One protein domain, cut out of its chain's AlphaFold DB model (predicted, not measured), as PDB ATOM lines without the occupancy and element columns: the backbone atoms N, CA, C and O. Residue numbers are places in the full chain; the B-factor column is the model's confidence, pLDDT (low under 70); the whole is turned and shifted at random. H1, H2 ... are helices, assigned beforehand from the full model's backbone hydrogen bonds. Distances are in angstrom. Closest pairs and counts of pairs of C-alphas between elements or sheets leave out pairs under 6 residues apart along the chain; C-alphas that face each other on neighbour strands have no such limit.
ATOM      1  N   ARG A   4     154.514 117.805 148.881       70.25
ATOM      2  CA  ARG A   4     155.760 117.342 148.264       70.25
ATOM      3  C   ARG A   4     155.584 116.148 147.310       70.25
ATOM      4  O   ARG A   4     156.170 116.173 146.241       70.25
ATOM      5  N   ILE A   5     154.775 115.147 147.661       72.31
ATOM      6  CA  ILE A   5     154.534 113.945 146.837       72.31
ATOM      7  C   ILE A   5     153.725 114.314 145.590       72.31
ATOM      8  O   ILE A   5     154.088 113.924 144.488       72.31
ATOM      9  N   PHE A   6     152.698 115.153 145.748       71.81
ATOM     10  CA  PHE A   6     151.905 115.656 144.623       71.81
ATOM     11  C   PHE A   6     152.768 116.416 143.602       71.81
ATOM     12  O   PHE A   6     152.675 116.163 142.406       71.81
ATOM     13  N   LYS A   7     153.676 117.286 144.072       75.69
ATOM     14  CA  LYS A   7     154.624 117.997 143.197       75.69
ATOM     15  C   LYS A   7     155.554 117.053 142.432       75.69
ATOM     16  O   LYS A   7     155.854 117.326 141.276       75.69
ATOM     17  N   ILE A   8     156.002 115.964 143.058       79.44
ATOM     18  CA  ILE A   8     156.858 114.965 142.402       79.44
ATOM     19  C   ILE A   8     156.078 114.257 141.291       79.44
ATOM     20  O   ILE A   8     156.567 114.192 140.169       79.44
ATOM     21  N   ILE A   9     154.851 113.801 141.568       77.81
ATOM     22  CA  ILE A   9     154.025 113.112 140.565       77.81
ATOM     23  C   ILE A   9     153.700 114.044 139.390       77.81
ATOM     24  O   ILE A   9     153.858 113.654 138.236       77.81
ATOM     25  N   LEU A  10     153.332 115.298 139.674       78.56
ATOM     26  CA  LEU A  10     153.079 116.304 138.643       78.56
ATOM     27  C   LEU A  10     154.331 116.576 137.792       78.56
ATOM     28  O   LEU A  10     154.240 116.665 136.572       78.56
ATOM     29  N   SER A  11     155.509 116.660 138.417       80.88
ATOM     30  CA  SER A  11     156.776 116.840 137.699       80.88
ATOM     31  C   SER A  11     157.106 115.647 136.804       80.88
ATOM     32  O   SER A  11     157.563 115.850 135.683       80.88
ATOM     33  N   CYS A  12     156.879 114.414 137.270       79.19
ATOM     34  CA  CYS A  12     157.081 113.218 136.454       79.19
ATOM     35  C   CYS A  12     156.147 113.219 135.240       79.19
ATOM     36  O   CYS A  12     156.621 113.000 134.133       79.19
ATOM     37  N   LEU A  13     154.865 113.557 135.426       80.25
ATOM     38  CA  LEU A  13     153.881 113.657 134.341       80.25
ATOM     39  C   LEU A  13     154.283 114.670 133.267       80.25
ATOM     40  O   LEU A  13     154.215 114.368 132.077       80.25
ATOM     41  N   VAL A  14     154.734 115.855 133.683       83.06
ATOM     42  CA  VAL A  14     155.201 116.898 132.760       83.06
ATOM     43  C   VAL A  14     156.420 116.421 131.971       83.06
ATOM     44  O   VAL A  14     156.471 116.613 130.760       83.06
ATOM     45  N   LEU A  15     157.377 115.752 132.622       82.69
ATOM     46  CA  LEU A  15     158.552 115.197 131.944       82.69
ATOM     47  C   LEU A  15     158.175 114.109 130.931       82.69
ATOM     48  O   LEU A  15     158.708 114.106 129.824       82.69
ATOM     49  N   THR A  16     157.230 113.221 131.268       79.12
ATOM     50  CA  THR A  16     156.734 112.200 130.331       79.12
ATOM     51  C   THR A  16     156.036 112.838 129.132       79.12
ATOM     52  O   THR A  16     156.253 112.416 128.000       79.12
ATOM     53  N   PHE A  17     155.246 113.891 129.354       80.62
ATOM     54  CA  PHE A  17     154.578 114.624 128.279       80.62
ATOM     55  C   PHE A  17     155.573 115.327 127.343       80.62
ATOM     56  O   PHE A  17     155.443 115.233 126.125       80.62
ATOM     57  N   ILE A  18     156.604 115.974 127.899       82.19
ATOM     58  CA  ILE A  18     157.684 116.596 127.117       82.19
ATOM     59  C   ILE A  18     158.406 115.546 126.266       82.19
ATOM     60  O   ILE A  18     158.652 115.787 125.088       82.19
ATOM     61  N   TYR A  19     158.707 114.378 126.836       77.38
ATOM     62  CA  TYR A  19     159.351 113.283 126.110       77.38
ATOM     63  C   TYR A  19     158.516 112.812 124.907       77.38
ATOM     64  O   TYR A  19     159.044 112.724 123.803       77.38
ATOM     65  N   PHE A  20     157.202 112.624 125.082       77.19
ATOM     66  CA  PHE A  20     156.295 112.277 123.979       77.19
ATOM     67  C   PHE A  20     156.247 113.340 122.875       77.19
ATOM     68  O   PHE A  20     156.226 113.000 121.695       77.19
ATOM     69  N   LEU A  21     156.236 114.629 123.236       78.06
ATOM     70  CA  LEU A  21     156.238 115.718 122.252       78.06
ATOM     71  C   LEU A  21     157.539 115.788 121.445       78.06
ATOM     72  O   LEU A  21     157.508 116.168 120.276       78.06
ATOM     73  N   LEU A  22     158.675 115.469 122.069       77.44
ATOM     74  CA  LEU A  22     159.967 115.435 121.386       77.44
ATOM     75  C   LEU A  22     160.038 114.278 120.384       77.44
ATOM     76  O   LEU A  22     160.553 114.482 119.288       77.44
ATOM     77  N   ASP A  23     159.488 113.116 120.743       72.94
ATOM     78  CA  ASP A  23     159.463 111.926 119.887       72.94
ATOM     79  C   ASP A  23     158.528 112.095 118.675       72.94
ATOM     80  O   ASP A  23     158.957 111.909 117.545       72.94
ATOM     81  N   ILE A  24     157.287 112.570 118.871       74.12
ATOM     82  CA  ILE A  24     156.309 112.768 117.774       74.12
ATOM     83  C   ILE A  24     156.805 113.749 116.700       74.12
ATOM     84  O   ILE A  24     156.442 113.628 115.532       74.12
ATOM     85  N   ASN A  25     157.597 114.748 117.092       74.69
ATOM     86  CA  ASN A  25     158.124 115.753 116.169       74.69
ATOM     87  C   ASN A  25     159.458 115.340 115.521       74.69
ATOM     88  O   ASN A  25     160.063 116.179 114.852       74.69
ATOM     89  N   ASP A  26     159.950 114.114 115.764       70.81
ATOM     90  CA  ASP A  26     161.270 113.625 115.331       70.81
ATOM     91  C   ASP A  26     162.410 114.610 115.653       70.81
ATOM     92  O   ASP A  26     163.447 114.677 114.984       70.81
ATOM     93  N   LEU A  27     162.226 115.418 116.702       65.75
ATOM     94  CA  LEU A  27     163.110 116.535 117.009       65.75
ATOM     95  C   LEU A  27     164.548 116.060 117.284       65.75
ATOM     96  O   LEU A  27     165.462 116.667 116.734       65.75
ATOM     97  N   PRO A  28     164.786 114.966 118.044       63.41
ATOM     98  CA  PRO A  28     166.127 114.415 118.256       63.41
ATOM     99  C   PRO A  28     166.806 113.962 116.955       63.41
ATOM    100  O   PRO A  28     167.995 114.221 116.759       63.41
ATOM    101  N   ALA A  29     166.051 113.355 116.036       65.56
ATOM    102  CA  ALA A  29     166.565 112.946 114.732       65.56
ATOM    103  C   ALA A  29     166.937 114.168 113.870       65.56
ATOM    104  O   ALA A  29     167.969 114.160 113.197       65.56
ATOM    105  N   SER A  30     166.170 115.261 113.972       62.88
ATOM    106  CA  SER A  30     166.453 116.551 113.323       62.88
ATOM    107  C   SER A  30     167.761 117.216 113.784       62.88
ATOM    108  O   SER A  30     168.341 117.977 113.008       62.88
ATOM    109  N   ILE A  31     168.238 116.949 115.007       72.62
ATOM    110  CA  ILE A  31     169.533 117.437 115.531       72.62
ATOM    111  C   ILE A  31     170.652 116.383 115.462       72.62
ATOM    112  O   ILE A  31     171.728 116.590 116.023       72.62
ATOM    113  N   GLY A  32     170.442 115.278 114.736       61.50
ATOM    114  CA  GLY A  32     171.469 114.263 114.467       61.50
ATOM    115  C   GLY A  32     171.655 113.214 115.567       61.50
ATOM    116  O   GLY A  32     172.633 112.469 115.539       61.50
ATOM    117  N   ILE A  33     170.733 113.133 116.531       70.56
ATOM    118  CA  ILE A  33     170.710 112.084 117.553       70.56
ATOM    119  C   ILE A  33     169.909 110.906 116.987       70.56
ATOM    120  O   ILE A  33     168.732 111.055 116.670       70.56
ATOM    121  N   GLN A  34     170.536 109.733 116.846       58.94
ATOM    122  CA  GLN A  34     169.817 108.522 116.441       58.94
ATOM    123  C   GLN A  34     168.832 108.124 117.544       58.94
ATOM    124  O   GLN A  34     169.241 107.797 118.658       58.94
ATOM    125  N   SER A  35     167.543 108.189 117.223       62.44
ATOM    126  CA  SER A  35     166.429 107.824 118.095       62.44
ATOM    127  C   SER A  35     165.681 106.657 117.461       62.44
ATOM    128  O   SER A  35     165.416 106.683 116.261       62.44
ATOM    129  N   GLU A  36     165.357 105.634 118.249       66.75
ATOM    130  CA  GLU A  36     164.388 104.612 117.849       66.75
ATOM    131  C   GLU A  36     162.984 105.101 118.223       66.75
ATOM    132  O   GLU A  36     162.783 105.584 119.337       66.75
ATOM    133  N   ASN A  37     162.021 104.979 117.303       68.62
ATOM    134  CA  ASN A  37     160.643 105.422 117.534       68.62
ATOM    135  C   ASN A  37     160.012 104.671 118.713       68.62
ATOM    136  O   ASN A  37     160.174 103.452 118.844       68.62
ATOM    137  N   ILE A  38     159.231 105.377 119.536       69.88
ATOM    138  CA  ILE A  38     158.519 104.765 120.661       69.88
ATOM    139  C   ILE A  38     157.596 103.636 120.176       69.88
ATOM    140  O   ILE A  38     156.818 103.780 119.230       69.88
ATOM    141  N   ASN A  39     157.624 102.508 120.896       80.25
ATOM    142  CA  ASN A  39     156.621 101.462 120.734       80.25
ATOM    143  C   ASN A  39     155.266 101.961 121.261       80.25
ATOM    144  O   ASN A  39     155.057 102.091 122.473       80.25
ATOM    145  N   TRP A  40     154.339 102.197 120.336       78.06
ATOM    146  CA  TRP A  40     153.000 102.701 120.622       78.06
ATOM    147  C   TRP A  40     152.166 101.794 121.543       78.06
ATOM    148  O   TRP A  40     151.332 102.310 122.289       78.06
ATOM    149  N   ASP A  41     152.430 100.484 121.596       78.69
ATOM    150  CA  ASP A  41     151.762  99.577 122.542       78.69
ATOM    151  C   ASP A  41     152.211  99.845 123.986       78.69
ATOM    152  O   ASP A  41     151.390  99.928 124.904       78.69
ATOM    153  N   ILE A  42     153.514 100.058 124.198       78.88
ATOM    154  CA  ILE A  42     154.072 100.403 125.516       78.88
ATOM    155  C   ILE A  42     153.616 101.810 125.922       78.88
ATOM    156  O   ILE A  42     153.214 102.027 127.068       78.88
ATOM    157  N   ALA A  43     153.614 102.753 124.976       76.81
ATOM    158  CA  ALA A  43     153.094 104.100 125.182       76.81
ATOM    159  C   ALA A  43     151.634 104.087 125.646       76.81
ATOM    160  O   ALA A  43     151.293 104.746 126.627       76.81
ATOM    161  N   SER A  44     150.787 103.297 124.983       79.06
ATOM    162  CA  SER A  44     149.371 103.148 125.323       79.06
ATOM    163  C   SER A  44     149.175 102.632 126.755       79.06
ATOM    164  O   SER A  44     148.363 103.180 127.510       79.06
ATOM    165  N   ILE A  45     149.977 101.649 127.184       84.62
ATOM    166  CA  ILE A  45     149.957 101.126 128.561       84.62
ATOM    167  C   ILE A  45     150.364 102.207 129.570       84.62
ATOM    168  O   ILE A  45     149.710 102.368 130.606       84.62
ATOM    169  N   ILE A  46     151.428 102.965 129.288       81.94
ATOM    170  CA  ILE A  46     151.918 104.028 130.177       81.94
ATOM    171  C   ILE A  46     150.884 105.152 130.296       81.94
ATOM    172  O   ILE A  46     150.549 105.554 131.410       81.94
ATOM    173  N   ILE A  47     150.335 105.621 129.172       81.75
ATOM    174  CA  ILE A  47     149.309 106.671 129.133       81.75
ATOM    175  C   ILE A  47     148.062 106.226 129.898       81.75
ATOM    176  O   ILE A  47     147.551 106.979 130.725       81.75
ATOM    177  N   SER A  48     147.606 104.989 129.692       81.75
ATOM    178  CA  SER A  48     146.438 104.449 130.397       81.75
ATOM    179  C   SER A  48     146.644 104.446 131.916       81.75
ATOM    180  O   SER A  48     145.778 104.902 132.661       81.75
ATOM    181  N   ASN A  49     147.817 104.014 132.392       83.94
ATOM    182  CA  ASN A  49     148.147 104.049 133.820       83.94
ATOM    183  C   ASN A  49     148.272 105.481 134.358       83.94
ATOM    184  O   ASN A  49     147.805 105.765 135.461       83.94
ATOM    185  N   ILE A  50     148.850 106.399 133.579       83.88
ATOM    186  CA  ILE A  50     148.918 107.826 133.912       83.88
ATOM    187  C   ILE A  50     147.516 108.400 134.122       83.88
ATOM    188  O   ILE A  50     147.281 109.073 135.123       83.88
ATOM    189  N   VAL A  51     146.577 108.111 133.218       85.25
ATOM    190  CA  VAL A  51     145.193 108.587 133.326       85.25
ATOM    191  C   VAL A  51     144.546 108.073 134.613       85.25
ATOM    192  O   VAL A  51     143.947 108.861 135.346       85.25
ATOM    193  N   VAL A  52     144.723 106.789 134.937       88.81
ATOM    194  CA  VAL A  52     144.207 106.193 136.183       88.81
ATOM    195  C   VAL A  52     144.795 106.883 137.418       88.81
ATOM    196  O   VAL A  52     144.052 107.244 138.332       88.81
ATOM    197  N   VAL A  53     146.108 107.123 137.441       84.50
ATOM    198  CA  VAL A  53     146.775 107.827 138.548       84.50
ATOM    199  C   VAL A  53     146.266 109.264 138.665       84.50
ATOM    200  O   VAL A  53     145.937 109.701 139.765       84.50
ATOM    201  N   CYS A  54     146.145 110.000 137.559       81.00
ATOM    202  CA  CYS A  54     145.621 111.366 137.558       81.00
ATOM    203  C   CYS A  54     144.197 111.434 138.117       81.00
ATOM    204  O   CYS A  54     143.929 112.258 138.993       81.00
ATOM    205  N   LEU A  55     143.303 110.549 137.659       84.69
ATOM    206  CA  LEU A  55     141.935 110.465 138.173       84.69
ATOM    207  C   LEU A  55     141.929 110.181 139.676       84.69
ATOM    208  O   LEU A  55     141.273 110.901 140.424       84.69
ATOM    209  N   TYR A  56     142.728 109.213 140.133       86.56
ATOM    210  CA  TYR A  56     142.865 108.914 141.558       86.56
ATOM    211  C   TYR A  56     143.313 110.136 142.372       86.56
ATOM    212  O   TYR A  56     142.737 110.416 143.421       86.56
ATOM    213  N   LEU A  57     144.307 110.897 141.899       81.62
ATOM    214  CA  LEU A  57     144.805 112.082 142.610       81.62
ATOM    215  C   LEU A  57     143.760 113.200 142.674       81.62
ATOM    216  O   LEU A  57     143.629 113.836 143.720       81.62
ATOM    217  N   ILE A  58     143.028 113.436 141.580       81.62
ATOM    218  CA  ILE A  58     141.953 114.435 141.527       81.62
ATOM    219  C   ILE A  58     140.845 114.044 142.501       81.62
ATOM    220  O   ILE A  58     140.480 114.845 143.360       81.62
ATOM    221  N   THR A  59     140.357 112.802 142.422       85.25
ATOM    222  CA  THR A  59     139.311 112.299 143.318       85.25
ATOM    223  C   THR A  59     139.760 112.346 144.773       85.25
ATOM    224  O   THR A  59     139.009 112.813 145.622       85.25
ATOM    225  N   PHE A  60     140.991 111.924 145.071       81.50
ATOM    226  CA  PHE A  60     141.539 111.997 146.421       81.50
ATOM    227  C   PHE A  60     141.565 113.440 146.936       81.50
ATOM    228  O   PHE A  60     141.142 113.684 148.056       81.50
ATOM    229  N   ASN A  61     142.042 114.399 146.136       79.56
ATOM    230  CA  ASN A  61     142.138 115.796 146.558       79.56
ATOM    231  C   ASN A  61     140.761 116.438 146.775       79.56
ATOM    232  O   ASN A  61     140.580 117.179 147.735       79.56
ATOM    233  N   GLU A  62     139.797 116.133 145.908       81.94
ATOM    234  CA  GLU A  62     138.414 116.594 146.049       81.94
ATOM    235  C   GLU A  62     137.756 116.013 147.311       81.94
ATOM    236  O   GLU A  62     137.125 116.741 148.075       81.94
ATOM    237  N   LEU A  63     137.939 114.713 147.570       82.69
ATOM    238  CA  LEU A  63     137.419 114.061 148.775       82.69
ATOM    239  C   LEU A  63     138.083 114.597 150.051       82.69
ATOM    240  O   LEU A  63     137.383 114.862 151.024       82.69
ATOM    241  N   ASP A  64     139.404 114.785 150.040       84.75
ATOM    242  CA  ASP A  64     140.178 115.329 151.165       84.75
ATOM    243  C   ASP A  64     139.717 116.760 151.482       84.75
ATOM    244  O   ASP A  64     139.445 117.091 152.634       84.75
ATOM    245  N   HIS A  65     139.521 117.591 150.453       81.75
ATOM    246  CA  HIS A  65     139.022 118.953 150.625       81.75
ATOM    247  C   HIS A  65     137.618 118.984 151.240       81.75
ATOM    248  O   HIS A  65     137.415 119.659 152.248       81.75
ATOM    249  N   ARG A  66     136.677 118.198 150.699       83.44
ATOM    250  CA  ARG A  66     135.316 118.091 151.248       83.44
ATOM    251  C   ARG A  66     135.307 117.557 152.676       83.44
ATOM    252  O   ARG A  66     134.505 118.014 153.485       83.44
ATOM    253  N   SER A  67     136.181 116.600 152.994       87.38
ATOM    254  CA  SER A  67     136.319 116.077 154.356       87.38
ATOM    255  C   SER A  67     136.783 117.172 155.314       87.38
ATOM    256  O   SER A  67     136.160 117.364 156.350       87.38
TER     257      SER A  67
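This is residues 4 to 67 of the 199 residues of an uncharacterized protein of Evtepia gabavorous (UniProt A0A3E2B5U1). Two long helices, H1 and H3, run opposite ways and loosely side by side, joined at one end by a loop that holds the four-residue helix H2. Residues 62 to 67 of H3 stick out. The 64 printed residues have three named helices, in the order H1, H2, H3, and no named strand: all helix. The whole is a rod of 53 by 24 by 15 A, only just loose, close to extended, with a radius of gyration of the C-alphas of 15.6 A.

H1, residues 4 to 24, and H2, residues 27 to 30, are close but not clearly touching; their closest C-alphas, of Leu 22 and Pro 28, are 7.0 A apart. H1 and H3, residues 40 to 67, are close but not clearly touching, at a shallow tilt of 29 degrees; their closest C-alphas, of Leu 13 and Ile 50, are 7.7 A apart. H2 and H3 are apart. Every O i to N i+4 pair is within hydrogen-bond range in H1 and H3; H2 is too short for one.

H1 begins at C-alpha 4 (155.760, 117.342, 148.264) and is 30.8 A long. H3 is 39.9 A long and ends at C-alpha 67 (136.319, 116.077, 154.356).

The C-alphas farthest apart, of Gly 32 and Ser 67, are 53.2 A apart. The printed part has no cut and no long link. Confidence is under 70 at residues 27 to 30, 32 and 34 to 38.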